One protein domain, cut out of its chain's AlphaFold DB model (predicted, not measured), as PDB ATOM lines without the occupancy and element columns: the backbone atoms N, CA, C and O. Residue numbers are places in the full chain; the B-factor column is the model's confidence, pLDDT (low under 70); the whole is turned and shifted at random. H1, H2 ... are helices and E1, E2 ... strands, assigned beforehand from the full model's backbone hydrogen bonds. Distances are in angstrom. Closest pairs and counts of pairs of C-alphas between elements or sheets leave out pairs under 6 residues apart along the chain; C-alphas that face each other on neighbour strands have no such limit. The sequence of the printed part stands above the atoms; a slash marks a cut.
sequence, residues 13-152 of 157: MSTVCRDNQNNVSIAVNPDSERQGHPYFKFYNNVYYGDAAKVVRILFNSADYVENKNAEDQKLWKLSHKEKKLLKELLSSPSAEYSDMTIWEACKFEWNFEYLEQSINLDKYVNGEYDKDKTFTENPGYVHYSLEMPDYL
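What this domain is: This is residues 13 to 152 of the 157 residues of an uncharacterized protein of uncultured Ruminococcus sp (UniProt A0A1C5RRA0). A strongly twisted sheet of five strands has H1 and H2 over one face, while the short helices H3 and H4 lie beyond H2, away from the sheet. The unnamed residues 137 to 152 run back from H4 toward the H1 side. The 140 printed residues include, in order, E1 to E5 and H1 to H4; the antiparallel sheet runs E1 E2 E3 E4 E5. The class is mixed, helices and strands, with under half of the residues in named elements; the whole is compact, with a radius of gyration of the C-alphas of 14.5 A, and spans 39 by 31 by 24 A.

Where its parts are: E1, residues 14 to 19, begins at C-alpha 14 (14.646, -29.857, -18.454) and is 15.0 A long. E2 is residues 24 to 28, E3 39 to 43, E4 53 to 58, 17.0 A long, and E5 64 to 66. H1, residues 80 to 90, measures 15.4 A and H2, 102 to 114, 17.6 A. H3 is residues 121 to 125; H4, 133 to 136, ends at C-alpha 136 (28.908, -13.267, -23.976).

How they stand to each other: E1 to E5 form a meander, each strand the antiparallel neighbour and hairpin partner of the one before. Pairs within hydrogen-bond range include N 16 and O 26, 2.9 A; N 41 and O 27, 2.8 A; N 42 and O 55, 2.8 A; and N 65 and O 56, 2.9 A. H1 and H2 on the same face give two layers, helices on one face of a sheet. H2 is over E2 and along the strands, at a height over the sheet of 7.0 A; C-alphas 28 and 110 are their closest, 5.7 A apart. H1, also over E2 at 9.9 A, runs slantwise to the strands. H1 and H2 only just touch, with 3 pairs of C-alphas within 8 A, through residues 102 to 103 of H2 alone; the closest are Leu 90 and Trp 103, 4.6 A. H2 and H3 are close but not clearly touching, C-alphas 108 and 121 being 7.6 A apart; H3 and H4 are apart. Every O i to N i+4 pair is within hydrogen-bond range in H1, H2 and H3; H4 is too short for one.

The domain as a whole: C-alphas 72 and 131 are farthest apart, 41.9 A. The printed part has no cut; E5 to H1 and H1 to H2 are long links. The mean pLDDT of the printed part is 90.2, with residues 13, 32, 34 to 36 and 66 to 71 under 70.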
ATOM      1  N   MET A  13      12.845 -31.753 -22.480       67.06
ATOM      2  CA  MET A  13      12.626 -30.602 -21.606       67.06
ATOM      3  C   MET A  13      13.258 -30.812 -20.233       67.06
ATOM      4  O   MET A  13      12.846 -31.717 -19.500       67.06
ATOM      5  N   SER A  14      14.152 -29.909 -19.828       82.00
ATOM      6  CA  SER A  14      14.646 -29.857 -18.454       82.00
ATOM      7  C   SER A  14      13.579 -29.228 -17.548       82.00
ATOM      8  O   SER A  14      13.281 -28.030 -17.608       82.00
ATOM      9  N   THR A  15      12.913 -30.060 -16.740       90.62
ATOM     10  CA  THR A  15      11.959 -29.586 -15.724       90.62
ATOM     11  C   THR A  15      12.731 -29.153 -14.484       90.62
ATOM     12  O   THR A  15      13.237 -29.996 -13.754       90.62
ATOM     13  N   VAL A  16      12.755 -27.849 -14.215       94.31
ATOM     14  CA  VAL A  16      13.540 -27.251 -13.124       94.31
ATOM     15  C   VAL A  16      12.773 -27.253 -11.799       94.31
ATOM     16  O   VAL A  16      13.359 -27.373 -10.727       94.31
ATOM     17  N   CYS A  17      11.444 -27.120 -11.845       95.81
ATOM     18  CA  CYS A  17      10.605 -27.082 -10.648       95.81
ATOM     19  C   CYS A  17       9.273 -27.798 -10.864       95.81
ATOM     20  O   CYS A  17       8.614 -27.606 -11.889       95.81
ATOM     21  N   ARG A  18       8.835 -28.541  -9.842       96.25
ATOM     22  CA  ARG A  18       7.459 -29.022  -9.696       96.25
ATOM     23  C   ARG A  18       6.913 -28.593  -8.343       96.25
ATOM     24  O   ARG A  18       7.427 -29.012  -7.308       96.25
ATOM     25  N   ASP A  19       5.836 -27.823  -8.363       97.19
ATOM     26  CA  ASP A  19       5.108 -27.439  -7.163       97.19
ATOM     27  C   ASP A  19       3.751 -28.147  -7.124       97.19
ATOM     28  O   ASP A  19       2.760 -27.718  -7.721       97.19
ATOM     29  N   ASN A  20       3.721 -29.254  -6.381       96.19
ATOM     30  CA  ASN A  20       2.522 -30.064  -6.178       96.19
ATOM     31  C   ASN A  20       1.428 -29.337  -5.388       96.19
ATOM     32  O   ASN A  20       0.262 -29.707  -5.506       96.19
ATOM     33  N   GLN A  21       1.770 -28.322  -4.588       96.44
ATOM     34  CA  GLN A  21       0.785 -27.618  -3.765       96.44
ATOM     35  C   GLN A  21      -0.060 -26.668  -4.610       96.44
ATOM     36  O   GLN A  21      -1.284 -26.648  -4.475       96.44
ATOM     37  N   ASN A  22       0.580 -25.908  -5.503       97.25
ATOM     38  CA  ASN A  22      -0.122 -24.990  -6.403       97.25
ATOM     39  C   ASN A  22      -0.451 -25.607  -7.773       97.25
ATOM     40  O   ASN A  22      -1.100 -24.955  -8.589       97.25
ATOM     41  N   ASN A  23      -0.053 -26.862  -8.003       97.38
ATOM     42  CA  ASN A  23      -0.214 -27.599  -9.252       97.38
ATOM     43  C   ASN A  23       0.403 -26.873 -10.461       97.38
ATOM     44  O   ASN A  23      -0.272 -26.611 -11.457       97.38
ATOM     45  N   VAL A  24       1.683 -26.519 -10.358       97.62
ATOM     46  CA  VAL A  24       2.424 -25.810 -11.412       97.62
ATOM     47  C   VAL A  24       3.814 -26.407 -11.614       97.62
ATOM     48  O   VAL A  24       4.344 -27.098 -10.741       97.62
ATOM     49  N   SER A  25       4.427 -26.131 -12.763       96.81
ATOM     50  CA  SER A  25       5.824 -26.496 -13.028       96.81
ATOM     51  C   SER A  25       6.553 -25.433 -13.842       96.81
ATOM     52  O   SER A  25       5.938 -24.673 -14.597       96.81
ATOM     53  N   ILE A  26       7.875 -25.378 -13.667       96.75
ATOM     54  CA  ILE A  26       8.785 -24.525 -14.434       96.75
ATOM     55  C   ILE A  26       9.753 -25.431 -15.182       96.75
ATOM     56  O   ILE A  26      10.331 -26.347 -14.596       96.75
ATOM     57  N   ALA A  27       9.932 -25.167 -16.469       93.94
ATOM     58  CA  ALA A  27      10.853 -25.914 -17.306       93.94
ATOM     59  C   ALA A  27      11.586 -24.993 -18.276       93.94
ATOM     60  O   ALA A  27      11.085 -23.927 -18.651       93.94
ATOM     61  N   VAL A  28      12.749 -25.446 -18.720       91.38
ATOM     62  CA  VAL A  28      13.528 -24.804 -19.771       91.38
ATOM     63  C   VAL A  28      13.748 -25.791 -20.902       91.38
ATOM     64  O   VAL A  28      13.961 -26.984 -20.706       91.38
ATOM     65  N   ASN A  29      13.587 -25.276 -22.109       85.81
ATOM     66  CA  ASN A  29      13.888 -25.978 -23.340       85.81
ATOM     67  C   ASN A  29      13.989 -24.897 -24.425       85.81
ATOM     68  O   ASN A  29      13.003 -24.163 -24.633       85.81
ATOM     69  N   PRO A  30      15.165 -24.748 -25.048       78.62
ATOM     70  CA  PRO A  30      15.346 -23.824 -26.148       78.62
ATOM     71  C   PRO A  30      14.501 -24.258 -27.342       78.62
ATOM     72  O   PRO A  30      14.028 -25.391 -27.427       78.62
ATOM     73  N   ASP A  31      14.296 -23.334 -28.274       74.00
ATOM     74  CA  ASP A  31      13.715 -23.698 -29.559       74.00
ATOM     75  C   ASP A  31      14.562 -24.781 -30.255       74.00
ATOM     76  O   ASP A  31      15.779 -24.832 -30.074       74.00
ATOM     77  N   SER A  32      13.927 -25.633 -31.067       68.94
ATOM     78  CA  SER A  32      14.613 -26.716 -31.787       68.94
ATOM     79  C   SER A  32      15.701 -26.223 -32.745       68.94
ATOM     80  O   SER A  32      16.704 -26.906 -32.937       68.94
ATOM     81  N   GLU A  33      15.544 -25.023 -33.309       70.38
ATOM     82  CA  GLU A  33      16.572 -24.380 -34.128       70.38
ATOM     83  C   GLU A  33      17.615 -23.648 -33.273       70.38
ATOM     84  O   GLU A  33      18.556 -23.071 -33.817       70.38
ATOM     85  N   ARG A  34      17.448 -23.638 -31.941       69.94
ATOM     86  CA  ARG A  34      18.271 -22.902 -30.965       69.94
ATOM     87  C   ARG A  34      18.382 -21.421 -31.335       69.94
ATOM     88  O   ARG A  34      19.387 -20.753 -31.092       69.94
ATOM     89  N   GLN A  35      17.318 -20.890 -31.932       68.81
ATOM     90  CA  GLN A  35      17.208 -19.496 -32.332       68.81
ATOM     91  C   GLN A  35      16.270 -18.744 -31.392       68.81
ATOM     92  O   GLN A  35      15.233 -19.250 -30.965       68.81
ATOM     93  N   GLY A  36      16.618 -17.492 -31.110       69.00
ATOM     94  CA  GLY A  36      15.766 -16.571 -30.369       69.00
ATOM     95  C   GLY A  36      16.286 -16.219 -28.982       69.00
ATOM     96  O   GLY A  36      17.413 -16.529 -28.605       69.00
ATOM     97  N   HIS A  37      15.454 -15.482 -28.253       83.19
ATOM     98  CA  HIS A  37      15.800 -14.954 -26.942       83.19
ATOM     99  C   HIS A  37      15.641 -16.013 -25.851       83.19
ATOM    100  O   HIS A  37      14.724 -16.833 -25.933       83.19
ATOM    101  N   PRO A  38      16.471 -15.964 -24.802       91.38
ATOM    102  CA  PRO A  38      16.386 -16.911 -23.710       91.38
ATOM    103  C   PRO A  38      15.085 -16.740 -22.921       91.38
ATOM    104  O   PRO A  38      14.740 -15.629 -22.509       91.38
ATOM    105  N   TYR A  39      14.385 -17.850 -22.663       92.69
ATOM    106  CA  TYR A  39      13.139 -17.884 -21.889       92.69
ATOM    107  C   TYR A  39      13.008 -19.148 -21.030       92.69
ATOM    108  O   TYR A  39      13.602 -20.184 -21.316       92.69
ATOM    109  N   PHE A  40      12.126 -19.103 -20.034       93.94
ATOM    110  CA  PHE A  40      11.620 -20.295 -19.346       93.94
ATOM    111  C   PHE A  40      10.107 -20.432 -19.548       93.94
ATOM    112  O   PHE A  40       9.417 -19.485 -19.937       93.94
ATOM    113  N   LYS A  41       9.587 -21.636 -19.311       93.19
ATOM    114  CA  LYS A  41       8.169 -21.985 -19.443       93.19
ATOM    115  C   LYS A  41       7.561 -22.164 -18.056       93.19
ATOM    116  O   LYS A  41       8.160 -22.816 -17.206       93.19
ATOM    117  N   PHE A  42       6.365 -21.624 -17.847       95.06
ATOM    118  CA  PHE A  42       5.572 -21.818 -16.636       95.06
ATOM    119  C   PHE A  42       4.228 -22.453 -16.992       95.06
ATOM    120  O   PHE A  42       3.462 -21.908 -17.794       95.06
ATOM    121  N   TYR A  43       3.969 -23.622 -16.413       94.75
ATOM    122  CA  TYR A  43       2.834 -24.485 -16.719       94.75
ATOM    123  C   TYR A  43       1.835 -24.509 -15.572       94.75
ATOM    124  O   TYR A  43       2.217 -24.558 -14.404       94.75
ATOM    125  N   ASN A  44       0.545 -24.561 -15.905       95.94
ATOM    126  CA  ASN A  44      -0.536 -24.663 -14.921       95.94
ATOM    127  C   ASN A  44      -0.837 -26.113 -14.475       95.94
ATOM    128  O   ASN A  44      -1.981 -26.439 -14.149       95.94
ATOM    129  N   ASN A  45       0.171 -26.981 -14.541       95.25
ATOM    130  CA  ASN A  45       0.147 -28.360 -14.069       95.25
ATOM    131  C   ASN A  45       1.578 -28.771 -13.677       95.25
ATOM    132  O   ASN A  45       2.549 -28.269 -14.254       95.25
ATOM    133  N   VAL A  46       1.720 -29.681 -12.711       94.50
ATOM    134  CA  VAL A  46       3.018 -30.276 -12.343       94.50
ATOM    135  C   VAL A  46       3.656 -31.102 -13.463       94.50
ATOM    136  O   VAL A  46       4.879 -31.240 -13.499       94.50
ATOM    137  N   TYR A  47       2.844 -31.628 -14.382       90.50
ATOM    138  CA  TYR A  47       3.292 -32.342 -15.573       90.50
ATOM    139  C   TYR A  47       2.960 -31.519 -16.815       90.50
ATOM    140  O   TYR A  47       1.803 -31.184 -17.063       90.50
ATOM    141  N   TYR A  48       3.980 -31.194 -17.613       85.94
ATOM    142  CA  TYR A  48       3.821 -30.330 -18.787       85.94
ATOM    143  C   TYR A  48       2.844 -30.915 -19.822       85.94
ATOM    144  O   TYR A  48       2.090 -30.160 -20.430       85.94
ATOM    145  N   GLY A  49       2.825 -32.244 -19.995       83.69
ATOM    146  CA  GLY A  49       1.919 -32.932 -20.923       83.69
ATOM    147  C   GLY A  49       0.445 -32.806 -20.533       83.69
ATOM    148  O   GLY A  49      -0.422 -32.802 -21.400       83.69
ATOM    149  N   ASP A  50       0.174 -32.598 -19.244       89.12
ATOM    150  CA  ASP A  50      -1.173 -32.434 -18.690       89.12
ATOM    151  C   ASP A  50      -1.543 -30.954 -18.472       89.12
ATOM    152  O   ASP A  50      -2.603 -30.625 -17.923       89.12
ATOM    153  N   ALA A  51      -0.654 -30.027 -18.839       90.44
ATOM    154  CA  ALA A  51      -0.893 -28.604 -18.680       90.44
ATOM    155  C   ALA A  51      -1.847 -28.097 -19.765       90.44
ATOM    156  O   ALA A  51      -1.579 -28.219 -20.954       90.44
ATOM    157  N   ALA A  52      -2.939 -27.453 -19.352       91.19
ATOM    158  CA  ALA A  52      -3.886 -26.817 -20.271       91.19
ATOM    159  C   ALA A  52      -3.421 -25.424 -20.729       91.19
ATOM    160  O   ALA A  52      -3.927 -24.870 -21.712       91.19
ATOM    161  N   LYS A  53      -2.509 -24.805 -19.973       91.88
ATOM    162  CA  LYS A  53      -1.972 -23.478 -20.249       91.88
ATOM    163  C   LYS A  53      -0.481 -23.415 -19.944       91.88
ATOM    164  O   LYS A  53      -0.014 -23.950 -18.939       91.88
ATOM    165  N   VAL A  54       0.231 -22.673 -20.780       91.19
ATOM    166  CA  VAL A  54       1.657 -22.386 -20.619       91.19
ATOM    167  C   VAL A  54       1.934 -20.932 -20.957       91.19
ATOM    168  O   VAL A  54       1.298 -20.345 -21.840       91.19
ATOM    169  N   VAL A  55       2.893 -20.344 -20.257       90.81
ATOM    170  CA  VAL A  55       3.470 -19.055 -20.620       90.81
ATOM    171  C   VAL A  55       4.983 -19.160 -20.729       90.81
ATOM    172  O   VAL A  55       5.615 -19.855 -19.941       90.81
ATOM    173  N   ARG A  56       5.551 -18.479 -21.725       90.38
ATOM    174  CA  ARG A  56       6.994 -18.316 -21.905       90.38
ATOM    175  C   ARG A  56       7.385 -16.906 -21.503       90.38
ATOM    176  O   ARG A  56       6.746 -15.955 -21.956       90.38
ATOM    177  N   ILE A  57       8.395 -16.789 -20.655       92.50
ATOM    178  CA  ILE A  57       8.833 -15.522 -20.067       92.50
ATOM    179  C   ILE A  57      10.327 -15.375 -20.326       92.50
ATOM    180  O   ILE A  57      11.086 -16.310 -20.068       92.50
ATOM    181  N   LEU A  58      10.728 -14.229 -20.877       92.38
ATOM    182  CA  LEU A  58      12.128 -13.950 -21.185       92.38
ATOM    183  C   LEU A  58      12.966 -13.844 -19.907       92.38
ATOM    184  O   LEU A  58      12.502 -13.321 -18.899       92.38
ATOM    185  N   PHE A  59      14.222 -14.292 -19.956       94.62
ATOM    186  CA  PHE A  59      15.142 -14.106 -18.828       94.62
ATOM    187  C   PHE A  59      15.573 -12.641 -18.667       94.62
ATOM    188  O   PHE A  59      15.802 -12.179 -17.554       94.62
ATOM    189  N   ASN A  60      15.723 -11.912 -19.775       91.00
ATOM    190  CA  ASN A  60      16.312 -10.571 -19.798       91.00
ATOM    191  C   ASN A  60      15.299  -9.433 -19.597       91.00
ATOM    192  O   ASN A  60      15.703  -8.285 -19.409       91.00
ATOM    193  N   SER A  61      13.998  -9.720 -19.642       89.75
ATOM    194  CA  SER A  61      12.954  -8.722 -19.424       89.75
ATOM    195  C   SER A  61      11.669  -9.350 -18.890       89.75
ATOM    196  O   SER A  61      11.405 -10.536 -19.067       89.75
ATOM    197  N   ALA A  62      10.827  -8.536 -18.251       88.31
ATOM    198  CA  ALA A  62       9.482  -8.932 -17.840       88.31
ATOM    199  C   ALA A  62       8.512  -8.930 -19.040       88.31
ATOM    200  O   ALA A  62       7.463  -8.286 -19.011       88.31
ATOM    201  N   ASP A  63       8.867  -9.660 -20.098       87.25
ATOM    202  CA  ASP A  63       8.076  -9.801 -21.315       87.25
ATOM    203  C   ASP A  63       7.712 -11.262 -21.585       87.25
ATOM    204  O   ASP A  63       8.450 -12.206 -21.289       87.25
ATOM    205  N   TYR A  64       6.557 -11.430 -22.221       83.31
ATOM    206  CA  TYR A  64       6.092 -12.713 -22.717       83.31
ATOM    207  C   TYR A  64       6.637 -13.003 -24.113       83.31
ATOM    208  O   TYR A  64       6.706 -12.114 -24.966       83.31
ATOM    209  N   VAL A  65       6.912 -14.279 -24.375       79.56
ATOM    210  CA  VAL A  65       7.115 -14.785 -25.735       79.56
ATOM    211  C   VAL A  65       5.777 -15.300 -26.255       79.56
ATOM    212  O   VAL A  65       5.235 -16.284 -25.743       79.56
ATOM    213  N   GLU A  66       5.227 -14.626 -27.266       69.56
ATOM    214  CA  GLU A  66       4.087 -15.161 -28.010       69.56
ATOM    215  C   GLU A  66       4.585 -16.348 -28.836       69.56
ATOM    216  O   GLU A  66       5.584 -16.215 -29.532       69.56
ATOM    217  N   ASN A  67       3.925 -17.501 -28.722       65.38
ATOM    218  CA  ASN A  67       4.309 -18.726 -29.417       65.38
ATOM    219  C   ASN A  67       3.074 -19.550 -29.785       65.38
ATOM    220  O   ASN A  67       2.049 -19.488 -29.097       65.38
ATOM    221  N   LYS A  68       3.184 -20.369 -30.838       62.81
ATOM    222  CA  LYS A  68       2.236 -21.463 -31.065       62.81
ATOM    223  C   LYS A  68       2.596 -22.585 -30.099       62.81
ATOM    224  O   LYS A  68       3.606 -23.253 -30.277       62.81
ATOM    225  N   ASN A  69       1.802 -22.753 -29.050       64.25
ATOM    226  CA  ASN A  69       1.927 -23.936 -28.203       64.25
ATOM    227  C   ASN A  69       1.444 -25.183 -28.967       64.25
ATOM    228  O   ASN A  69       0.865 -25.061 -30.053       64.25
ATOM    229  N   ALA A  70       1.621 -26.365 -28.370       64.38
ATOM    230  CA  ALA A  70       0.914 -27.574 -28.795       64.38
ATOM    231  C   ALA A  70      -0.600 -27.309 -28.966       64.38
ATOM    232  O   ALA A  70      -1.148 -26.441 -28.282       64.38
ATOM    233  N   GLU A  71      -1.268 -28.045 -29.866       60.97
ATOM    234  CA  GLU A  71      -2.656 -27.772 -30.298       60.97
ATOM    235  C   GLU A  71      -3.646 -27.576 -29.132       60.97
ATOM    236  O   GLU A  71      -4.535 -26.726 -29.221       60.97
ATOM    237  N   ASP A  72      -3.437 -28.269 -28.010       70.00
ATOM    238  CA  ASP A  72      -4.319 -28.227 -26.837       70.00
ATOM    239  C   ASP A  72      -3.906 -27.212 -25.751       70.00
ATOM    240  O   ASP A  72      -4.653 -26.967 -24.798       70.00
ATOM    241  N   GLN A  73      -2.737 -26.578 -25.878       76.44
ATOM    242  CA  GLN A  73      -2.186 -25.684 -24.860       76.44
ATOM    243  C   GLN A  73      -2.466 -24.210 -25.162       76.44
ATOM    244  O   GLN A  73      -2.024 -23.634 -26.156       76.44
ATOM    245  N   LYS A  74      -3.151 -23.522 -24.249       84.88
ATOM    246  CA  LYS A  74      -3.453 -22.088 -24.408       84.88
ATOM    247  C   LYS A  74      -2.355 -21.214 -23.806       84.88
ATOM    248  O   LYS A  74      -1.736 -21.575 -22.809       84.88
ATOM    249  N   LEU A  75      -2.152 -20.022 -24.369       86.94
ATOM    250  CA  LEU A  75      -1.308 -19.005 -23.738       86.94
ATOM    251  C   LEU A  75      -1.872 -18.656 -22.353       86.94
ATOM    252  O   LEU A  75      -3.029 -18.236 -22.226       86.94
ATOM    253  N   TRP A  76      -1.062 -18.825 -21.310       90.62
ATOM    254  CA  TRP A  76      -1.465 -18.518 -19.945       90.62
ATOM    255  C   TRP A  76      -1.263 -17.036 -19.641       90.62
ATOM    256  O   TRP A  76      -0.148 -16.568 -19.418       90.62
ATOM    257  N   LYS A  77      -2.367 -16.288 -19.591       90.12
ATOM    258  CA  LYS A  77      -2.338 -14.919 -19.083       90.12
ATOM    259  C   LYS A  77      -2.314 -14.904 -17.559       90.12
ATOM    260  O   LYS A  77      -3.353 -15.145 -16.951       90.12
ATOM    261  N   LEU A  78      -1.143 -14.644 -16.973       92.75
ATOM    262  CA  LEU A  78      -0.959 -14.642 -15.521       92.75
ATOM    263  C   LEU A  78      -1.701 -13.473 -14.857       92.75
ATOM    264  O   LEU A  78      -1.475 -12.300 -15.162       92.75
ATOM    265  N   SER A  79      -2.550 -13.806 -13.895       94.25
ATOM    266  CA  SER A  79      -3.121 -12.896 -12.907       94.25
ATOM    267  C   SER A  79      -2.061 -12.410 -11.918       94.25
ATOM    268  O   SER A  79      -0.991 -13.000 -11.773       94.25
ATOM    269  N   HIS A  80      -2.379 -11.362 -11.157       94.31
ATOM    270  CA  HIS A  80      -1.484 -10.851 -10.114       94.31
ATOM    271  C   HIS A  80      -1.084 -11.929  -9.088       94.31
ATOM    272  O   HIS A  80       0.077 -12.006  -8.692       94.31
ATOM    273  N   LYS A  81      -2.020 -12.811  -8.705       96.06
ATOM    274  CA  LYS A  81      -1.744 -13.932  -7.793       96.06
ATOM    275  C   LYS A  81      -0.733 -14.913  -8.395       96.06
ATOM    276  O   LYS A  81       0.189 -15.328  -7.704       96.06
ATOM    277  N   GLU A  82      -0.894 -15.266  -9.668       96.88
ATOM    278  CA  GLU A  82      -0.006 -16.212 -10.356       96.88
ATOM    279  C   GLU A  82       1.386 -15.614 -10.595       96.88
ATOM    280  O   GLU A  82       2.380 -16.314 -10.440       96.88
ATOM    281  N   LYS A  83       1.485 -14.309 -10.883       96.75
ATOM    282  CA  LYS A  83       2.778 -13.605 -10.956       96.75
ATOM    283  C   LYS A  83       3.509 -13.609  -9.613       96.75
ATOM    284  O   LYS A  83       4.717 -13.819  -9.570       96.75
ATOM    285  N   LYS A  84       2.776 -13.396  -8.513       97.50
ATOM    286  CA  LYS A  84       3.343 -13.457  -7.162       97.50
ATOM    287  C   LYS A  84       3.860 -14.860  -6.843       97.50
ATOM    288  O   LYS A  84       5.001 -14.986  -6.413       97.50
ATOM    289  N   LEU A  85       3.059 -15.891  -7.129       98.06
ATOM    290  CA  LEU A  85       3.468 -17.289  -6.985       98.06
ATOM    291  C   LEU A  85       4.726 -17.590  -7.808       98.06
ATOM    292  O   LEU A  85       5.670 -18.168  -7.287       98.06
ATOM    293  N   LEU A  86       4.768 -17.163  -9.074       98.00
ATOM    294  CA  LEU A  86       5.938 -17.356  -9.925       98.00
ATOM    295  C   LEU A  86       7.199 -16.737  -9.302       98.00
ATOM    296  O   LEU A  86       8.233 -17.393  -9.236       98.00
ATOM    297  N   LYS A  87       7.109 -15.495  -8.812       97.50
ATOM    298  CA  LYS A  87       8.229 -14.809  -8.151       97.50
ATOM    299  C   LYS A  87       8.679 -15.529  -6.877       97.50
ATOM    300  O   LYS A  87       9.881 -15.650  -6.645       97.50
ATOM    301  N   GLU A  88       7.731 -16.010  -6.072       98.06
ATOM    302  CA  GLU A  88       8.000 -16.797  -4.861       98.06
ATOM    303  C   GLU A  88       8.721 -18.111  -5.204       98.06
ATOM    304  O   GLU A  88       9.747 -18.410  -4.596       98.06
ATOM    305  N   LEU A  89       8.258 -18.842  -6.227       98.25
ATOM    306  CA  LEU A  89       8.903 -20.072  -6.698       98.25
ATOM    307  C   LEU A  89      10.312 -19.810  -7.229       98.25
ATOM    308  O   LEU A  89      11.259 -20.447  -6.781       98.25
ATOM    309  N   LEU A  90      10.487 -18.841  -8.127       98.12
ATOM    310  CA  LEU A  90      11.799 -18.526  -8.704       98.12
ATOM    311  C   LEU A  90      12.832 -18.104  -7.650       98.12
ATOM    312  O   LEU A  90      14.015 -18.383  -7.818       98.12
ATOM    313  N   SER A  91      12.385 -17.483  -6.557       98.06
ATOM    314  CA  SER A  91      13.251 -17.081  -5.438       98.06
ATOM    315  C   SER A  91      13.494 -18.202  -4.419       98.06
ATOM    316  O   SER A  91      14.289 -18.027  -3.497       98.06
ATOM    317  N   SER A  92      12.783 -19.325  -4.530       97.62
ATOM    318  CA  SER A  92      12.921 -20.447  -3.602       97.62
ATOM    319  C   SER A  92      14.146 -21.310  -3.940       97.62
ATOM    320  O   SER A  92      14.612 -21.277  -5.084       97.62
ATOM    321  N   PRO A  93      14.689 -22.069  -2.968       97.75
ATOM    322  CA  PRO A  93      15.801 -22.982  -3.216       97.75
ATOM    323  C   PRO A  93      15.461 -24.033  -4.278       97.75
ATOM    324  O   PRO A  93      14.356 -24.581  -4.292       97.75
ATOM    325  N   SER A  94      16.421 -24.337  -5.146       96.44
ATOM    326  CA  SER A  94      16.323 -25.440  -6.096       96.44
ATOM    327  C   SER A  94      16.462 -26.784  -5.376       96.44
ATOM    328  O   SER A  94      17.268 -26.939  -4.463       96.44
ATOM    329  N   ALA A  95      15.673 -27.770  -5.802       93.12
ATOM    330  CA  ALA A  95      15.783 -29.136  -5.292       93.12
ATOM    331  C   ALA A  95      16.975 -29.894  -5.900       93.12
ATOM    332  O   ALA A  95      17.540 -30.758  -5.237       93.12
ATOM    333  N   GLU A  96      17.342 -29.563  -7.141       92.00
ATOM    334  CA  GLU A  96      18.433 -30.212  -7.882       92.00
ATOM    335  C   GLU A  96      19.795 -29.576  -7.563       92.00
ATOM    336  O   GLU A  96      20.817 -30.255  -7.516       92.00
ATOM    337  N   TYR A  97      19.804 -28.269  -7.284       93.62
ATOM    338  CA  TYR A  97      21.015 -27.476  -7.074       93.62
ATOM    339  C   TYR A  97      20.990 -26.813  -5.690       93.62
ATOM    340  O   TYR A  97      20.362 -25.771  -5.511       93.62
ATOM    341  N   SER A  98      21.672 -27.412  -4.707       88.38
ATOM    342  CA  SER A  98      21.575 -27.058  -3.276       88.38
ATOM    343  C   SER A  98      21.863 -25.595  -2.937       88.38
ATOM    344  O   SER A  98      21.274 -25.059  -2.001       88.38
ATOM    345  N   ASP A  99      22.757 -24.959  -3.690       91.62
ATOM    346  CA  ASP A  99      23.242 -23.600  -3.427       91.62
ATOM    347  C   ASP A  99      22.674 -22.573  -4.416       91.62
ATOM    348  O   ASP A  99      23.211 -21.478  -4.570       91.62
ATOM    349  N   MET A 100      21.589 -22.932  -5.105       96.50
ATOM    350  CA  MET A 100      20.952 -22.095  -6.114       96.50
ATOM    351  C   MET A 100      19.465 -21.936  -5.831       96.50
ATOM    352  O   MET A 100      18.777 -22.833  -5.345       96.50
ATOM    353  N   THR A 101      18.941 -20.783  -6.209       98.12
ATOM    354  CA  THR A 101      17.511 -20.572  -6.397       98.12
ATOM    355  C   THR A 101      17.023 -21.268  -7.666       98.12
ATOM    356  O   THR A 101      17.794 -21.569  -8.583       98.12
ATOM    357  N   ILE A 102      15.713 -21.482  -7.768       98.12
ATOM    358  CA  ILE A 102      15.089 -21.993  -8.997       98.12
ATOM    359  C   ILE A 102      15.357 -21.054 -10.181       98.12
ATOM    360  O   ILE A 102      15.554 -21.527 -11.299       98.12
ATOM    361  N   TRP A 103      15.418 -19.738  -9.954       98.06
ATOM    362  CA  TRP A 103      15.818 -18.761 -10.968       98.06
ATOM    363  C   TRP A 103      17.209 -19.047 -11.532       98.06
ATOM    364  O   TRP A 103      17.387 -19.131 -12.747       98.06
ATOM    365  N   GLU A 104      18.200 -19.219 -10.660       97.69
ATOM    366  CA  GLU A 104      19.569 -19.513 -11.078       97.69
ATOM    367  C   GLU A 104      19.658 -20.862 -11.788       97.69
ATOM    368  O   GLU A 104      20.336 -20.959 -12.813       97.69
ATOM    369  N   ALA A 105      18.930 -21.868 -11.292       96.94
ATOM    370  CA  ALA A 105      18.847 -23.182 -11.920       96.94
ATOM    371  C   ALA A 105      18.255 -23.083 -13.332       96.94
ATOM    372  O   ALA A 105      18.821 -23.638 -14.265       96.94
ATOM    373  N   CYS A 106      17.194 -22.290 -13.529       96.88
ATOM    374  CA  CYS A 106      16.628 -22.044 -14.856       96.88
ATOM    375  C   CYS A 106      17.665 -21.449 -15.818       96.88
ATOM    376  O   CYS A 106      17.728 -21.868 -16.970       96.88
ATOM    377  N   LYS A 107      18.491 -20.495 -15.367       96.38
ATOM    378  CA  LYS A 107      19.539 -19.905 -16.218       96.38
ATOM    379  C   LYS A 107      20.620 -20.929 -16.583       96.38
ATOM    380  O   LYS A 107      21.049 -20.980 -17.732       96.38
ATOM    381  N   PHE A 108      21.061 -21.732 -15.612       95.50
ATOM    382  CA  PHE A 108      22.066 -22.772 -15.842       95.50
ATOM    383  C   PHE A 108      21.559 -23.841 -16.811       95.50
ATOM    384  O   PHE A 108      22.206 -24.098 -17.820       95.50
ATOM    385  N   GLU A 109      20.377 -24.391 -16.543       93.88
ATOM    386  CA  GLU A 109      19.723 -25.401 -17.379       93.88
ATOM    387  C   GLU A 109      19.442 -24.864 -18.784       93.88
ATOM    388  O   GLU A 109      19.679 -25.558 -19.764       93.88
ATOM    389  N   TRP A 110      19.032 -23.595 -18.918       93.94
ATOM    390  CA  TRP A 110      18.902 -22.970 -20.233       93.94
ATOM    391  C   TRP A 110      20.229 -23.002 -20.986       93.94
ATOM    392  O   TRP A 110      20.258 -23.431 -22.132       93.94
ATOM    393  N   ASN A 111      21.326 -22.563 -20.366       93.31
ATOM    394  CA  ASN A 111      22.627 -22.565 -21.027       93.31
ATOM    395  C   ASN A 111      23.099 -23.986 -21.346       93.31
ATOM    396  O   ASN A 111      23.669 -24.191 -22.409       93.31
ATOM    397  N   PHE A 112      22.860 -24.950 -20.456       90.56
ATOM    398  CA  PHE A 112      23.207 -26.353 -20.674       90.56
ATOM    399  C   PHE A 112      22.452 -26.942 -21.869       90.56
ATOM    400  O   PHE A 112      23.050 -27.596 -22.717       90.56
ATOM    401  N   GLU A 113      21.155 -26.656 -21.960       87.69
ATOM    402  CA  GLU A 113      20.294 -27.112 -23.047       87.69
ATOM    403  C   GLU A 113      20.548 -26.359 -24.351       87.69
ATOM    404  O   GLU A 113      20.476 -26.962 -25.413       87.69
ATOM    405  N   TYR A 114      20.815 -25.049 -24.299       88.75
ATOM    406  CA  TYR A 114      20.963 -24.161 -25.459       88.75
ATOM    407  C   TYR A 114      22.341 -24.263 -26.107       88.75
ATOM    408  O   TYR A 114      22.451 -24.303 -27.336       88.75
ATOM    409  N   LEU A 115      23.393 -24.306 -25.293       86.94
ATOM    410  CA  LEU A 115      24.756 -24.409 -25.783       86.94
ATOM    411  C   LEU A 115      25.008 -25.858 -26.191       86.94
ATOM    412  O   LEU A 115      24.892 -26.775 -25.390       86.94
ATOM    413  N   GLU A 116      25.434 -26.080 -27.430       78.50
ATOM    414  CA  GLU A 116      25.822 -27.413 -27.925       78.50
ATOM    415  C   GLU A 116      27.172 -27.894 -27.342       78.50
ATOM    416  O   GLU A 116      27.863 -28.735 -27.915       78.50
ATOM    417  N   GLN A 117      27.580 -27.335 -26.201       82.00
ATOM    418  CA  GLN A 117      28.831 -27.609 -25.512       82.00
ATOM    419  C   GLN A 117      28.599 -27.680 -24.004       82.00
ATOM    420  O   GLN A 117      27.814 -26.924 -23.437       82.00
ATOM    421  N   SER A 118      29.342 -28.558 -23.334       84.19
ATOM    422  CA  SER A 118      29.236 -28.712 -21.887       84.19
ATOM    423  C   SER A 118      29.719 -27.462 -21.151       84.19
ATOM    424  O   SER A 118      30.849 -27.005 -21.337       84.19
ATOM    425  N   ILE A 119      28.880 -26.959 -20.250       91.00
ATOM    426  CA  ILE A 119      29.240 -25.943 -19.260       91.00
ATOM    427  C   ILE A 119      29.480 -26.604 -17.903       91.00
ATOM    428  O   ILE A 119      28.791 -27.548 -17.523       91.00
ATOM    429  N   ASN A 120      30.476 -26.122 -17.163       94.94
ATOM    430  CA  ASN A 120      30.729 -26.571 -15.799       94.94
ATOM    431  C   ASN A 120      29.978 -25.674 -14.805       94.94
ATOM    432  O   ASN A 120      30.077 -24.450 -14.887       94.94
ATOM    433  N   LEU A 121      29.257 -26.284 -13.863       94.25
ATOM    434  CA  LEU A 121      28.444 -25.558 -12.888       94.25
ATOM    435  C   LEU A 121      29.270 -24.577 -12.041       94.25
ATOM    436  O   LEU A 121      28.923 -23.401 -11.977       94.25
ATOM    437  N   ASP A 122      30.390 -25.018 -11.464       95.56
ATOM    438  CA  ASP A 122      31.220 -24.171 -10.595       95.56
ATOM    439  C   ASP A 122      31.761 -22.953 -11.350       95.56
ATOM    440  O   ASP A 122      31.715 -21.827 -10.857       95.56
ATOM    441  N   LYS A 123      32.230 -23.153 -12.586       96.12
ATOM    442  CA  LYS A 123      32.691 -22.055 -13.450       96.12
ATOM    443  C   LYS A 123      31.576 -21.068 -13.782       96.12
ATOM    444  O   LYS A 123      31.822 -19.864 -13.861       96.12
ATOM    445  N   TYR A 124      30.359 -21.571 -13.983       95.81
ATOM    446  CA  TYR A 124      29.191 -20.742 -14.246       95.81
ATOM    447  C   TYR A 124      28.814 -19.893 -13.030       95.81
ATOM    448  O   TYR A 124      28.741 -18.673 -13.153       95.81
ATOM    449  N   VAL A 125      28.689 -20.510 -11.853       95.19
ATOM    450  CA  VAL A 125      28.377 -19.816 -10.590       95.19
ATOM    451  C   VAL A 125      29.463 -18.799 -10.217       95.19
ATOM    452  O   VAL A 125      29.167 -17.706  -9.741       95.19
ATOM    453  N   ASN A 126      30.734 -19.089 -10.510       95.38
ATOM    454  CA  ASN A 126      31.838 -18.147 -10.286       95.38
ATOM    455  C   ASN A 126      31.927 -17.019 -11.339       95.38
ATOM    456  O   ASN A 126      32.846 -16.187 -11.290       95.38
ATOM    457  N   GLY A 127      31.007 -16.977 -12.310       94.56
ATOM    458  CA  GLY A 127      30.981 -15.974 -13.373       94.56
ATOM    459  C   GLY A 127      32.228 -16.012 -14.260       94.56
ATOM    460  O   GLY A 127      32.694 -14.967 -14.722       94.56
ATOM    461  N   GLU A 128      32.837 -17.187 -14.448       96.25
ATOM    462  CA  GLU A 128      33.962 -17.346 -15.376       96.25
ATOM    463  C   GLU A 128      33.490 -17.191 -16.824       96.25
ATOM    464  O   GLU A 128      34.124 -16.479 -17.600       96.25
ATOM    465  N   TYR A 129      32.346 -17.788 -17.167       95.25
ATOM    466  CA  TYR A 129      31.759 -17.697 -18.508       95.25
ATOM    467  C   TYR A 129      31.194 -16.304 -18.823       95.25
ATOM    468  O   TYR A 129      31.323 -15.845 -19.954       95.25
ATOM    469  N   ASP A 130      30.703 -15.569 -17.818       95.31
ATOM    470  CA  ASP A 130      30.276 -14.165 -17.943       95.31
ATOM    471  C   ASP A 130      31.415 -13.221 -18.404       95.31
ATOM    472  O   ASP A 130      31.163 -12.071 -18.766       95.31
ATOM    473  N   LYS A 131      32.679 -13.672 -18.366       94.25
ATOM    474  CA  LYS A 131      33.869 -12.915 -18.800       94.25
ATOM    475  C   LYS A 131      34.419 -13.389 -20.148       94.25
ATOM    476  O   LYS A 131      35.313 -12.743 -20.698       94.25
ATOM    477  N   ASP A 132      33.928 -14.512 -20.665       93.19
ATOM    478  CA  ASP A 132      34.395 -15.110 -21.912       93.19
ATOM    479  C   ASP A 132      33.582 -14.567 -23.095       93.19
ATOM    480  O   ASP A 132      32.362 -14.720 -23.177       93.19
ATOM    481  N   LYS A 133      34.267 -13.929 -24.048       93.00
ATOM    482  CA  LYS A 133      33.634 -13.354 -25.244       93.00
ATOM    483  C   LYS A 133      32.891 -14.382 -26.084       93.00
ATOM    484  O   LYS A 133      31.852 -14.065 -26.642       93.00
ATOM    485  N   THR A 134      33.373 -15.620 -26.111       90.38
ATOM    486  CA  THR A 134      32.749 -16.708 -26.870       90.38
ATOM    487  C   THR A 134      31.323 -16.983 -26.390       90.38
ATOM    488  O   THR A 134      30.453 -17.308 -27.194       90.38
ATOM    489  N   PHE A 135      31.074 -16.828 -25.085       91.56
ATOM    490  CA  PHE A 135      29.746 -16.982 -24.492       91.56
ATOM    491  C   PHE A 135      28.972 -15.667 -24.516       91.56
ATOM    492  O   PHE A 135      27.826 -15.640 -24.940       91.56
ATOM    493  N   THR A 136      29.598 -14.563 -24.112       90.44
ATOM    494  CA  THR A 136      28.908 -13.267 -23.976       90.44
ATOM    495  C   THR A 136      28.503 -12.624 -25.307       90.44
ATOM    496  O   THR A 136      27.586 -11.808 -25.332       90.44
ATOM    497  N   GLU A 137      29.131 -13.000 -26.426       90.62
ATOM    498  CA  GLU A 137      28.697 -12.601 -27.774       90.62
ATOM    499  C   GLU A 137      27.577 -13.508 -28.326       90.62
ATOM    500  O   GLU A 137      26.964 -13.175 -29.343       90.62
ATOM    501  N   ASN A 138      27.265 -14.631 -27.663       89.38
ATOM    502  CA  ASN A 138      26.161 -15.505 -28.046       89.38
ATOM    503  C   ASN A 138      24.823 -14.936 -27.523       89.38
ATOM    504  O   ASN A 138      24.627 -14.852 -26.311       89.38
ATOM    505  N   PRO A 139      23.860 -14.590 -28.399       87.81
ATOM    506  CA  PRO A 139      22.606 -13.952 -27.992       87.81
ATOM    507  C   PRO A 139      21.686 -14.839 -27.140       87.81
ATOM    508  O   PRO A 139      20.777 -14.316 -26.492       87.81
ATOM    509  N   GLY A 140      21.885 -16.158 -27.154       89.56
ATOM    510  CA  GLY A 140      21.149 -17.088 -26.304       89.56
ATOM    511  C   GLY A 140      21.844 -17.392 -24.981       89.56
ATOM    512  O   GLY A 140      21.257 -18.082 -24.156       89.56
ATOM    513  N   TYR A 141      23.059 -16.893 -24.743       93.31
ATOM    514  CA  TYR A 141      23.733 -17.089 -23.465       93.31
ATOM    515  C   TYR A 141      23.099 -16.233 -22.363       93.31
ATOM    516  O   TYR A 141      22.864 -15.034 -22.526       93.31
ATOM    517  N   VAL A 142      22.845 -16.853 -21.212       95.31
ATOM    518  CA  VAL A 142      22.304 -16.186 -20.029       95.31
ATOM    519  C   VAL A 142      23.391 -16.079 -18.971       95.31
ATOM    520  O   VAL A 142      23.890 -17.084 -18.479       95.31
ATOM    521  N   HIS A 143      23.746 -14.856 -18.598       95.81
ATOM    522  CA  HIS A 143      24.773 -14.606 -17.591       95.81
ATOM    523  C   HIS A 143      24.341 -15.106 -16.211       95.81
ATOM    524  O   HIS A 143      23.186 -14.914 -15.801       95.81
ATOM    525  N   TYR A 144      25.282 -15.649 -15.434       95.94
ATOM    526  CA  TYR A 144      25.000 -15.966 -14.034       95.94
ATOM    527  C   TYR A 144      24.672 -14.693 -13.245       95.94
ATOM    528  O   TYR A 144      23.717 -14.681 -12.469       95.94
ATOM    529  N   SER A 145      25.361 -13.587 -13.532       94.62
ATOM    530  CA  SER A 145      25.116 -12.270 -12.922       94.62
ATOM    531  C   SER A 145      23.783 -11.606 -13.303       94.62
ATOM    532  O   SER A 145      23.452 -10.558 -12.751       94.62
ATOM    533  N   LEU A 146      22.994 -12.189 -14.217       96.06
ATOM    534  CA  LEU A 146      21.694 -11.635 -14.597       96.06
ATOM    535  C   LEU A 146      20.716 -11.652 -13.413       96.06
ATOM    536  O   LEU A 146      20.274 -12.719 -12.958       96.06
ATOM    537  N   GLU A 147      20.354 -10.458 -12.949       96.31
ATOM    538  CA  GLU A 147      19.318 -10.256 -11.940       96.31
ATOM    539  C   GLU A 147      17.938 -10.622 -12.496       96.31
ATOM    540  O   GLU A 147      17.649 -10.423 -13.676       96.31
ATOM    541  N   MET A 148      17.073 -11.168 -11.638       96.19
ATOM    542  CA  MET A 148      15.707 -11.516 -12.021       96.19
ATOM    543  C   MET A 148      14.896 -10.238 -12.303       96.19
ATOM    544  O   MET A 148      14.750  -9.417 -11.391       96.19
ATOM    545  N   PRO A 149      14.318 -10.069 -13.508       95.25
ATOM    546  CA  PRO A 149      13.383  -8.982 -13.783       95.25
ATOM    547  C   PRO A 149      12.184  -9.000 -12.827       95.25
ATOM    548  O   PRO A 149      11.783 -10.054 -12.323       95.25
ATOM    549  N   ASP A 150      11.546  -7.847 -12.606       94.19
ATOM    550  CA  ASP A 150      10.335  -7.818 -11.785       94.19
ATOM    551  C   ASP A 150       9.127  -8.373 -12.549       94.19
ATOM    552  O   ASP A 150       8.379  -7.656 -13.212       94.19
ATOM    553  N   TYR A 151       8.910  -9.681 -12.428       93.00
ATOM    554  CA  TYR A 151       7.814 -10.368 -13.108       93.00
ATOM    555  C   TYR A 151       6.408  -9.986 -12.615       93.00
ATOM    556  O   TYR A 151       5.408 -10.409 -13.200       93.00
ATOM    557  N   LEU A 152       6.283  -9.141 -11.585       93.19
ATOM    558  CA  LEU A 152       4.998  -8.518 -11.253       93.19
ATOM    559  C   LEU A 152       4.525  -7.567 -12.368       93.19
ATOM    560  O   LEU A 152       3.324  -7.518 -12.668       93.19
TER     561      LEU A 152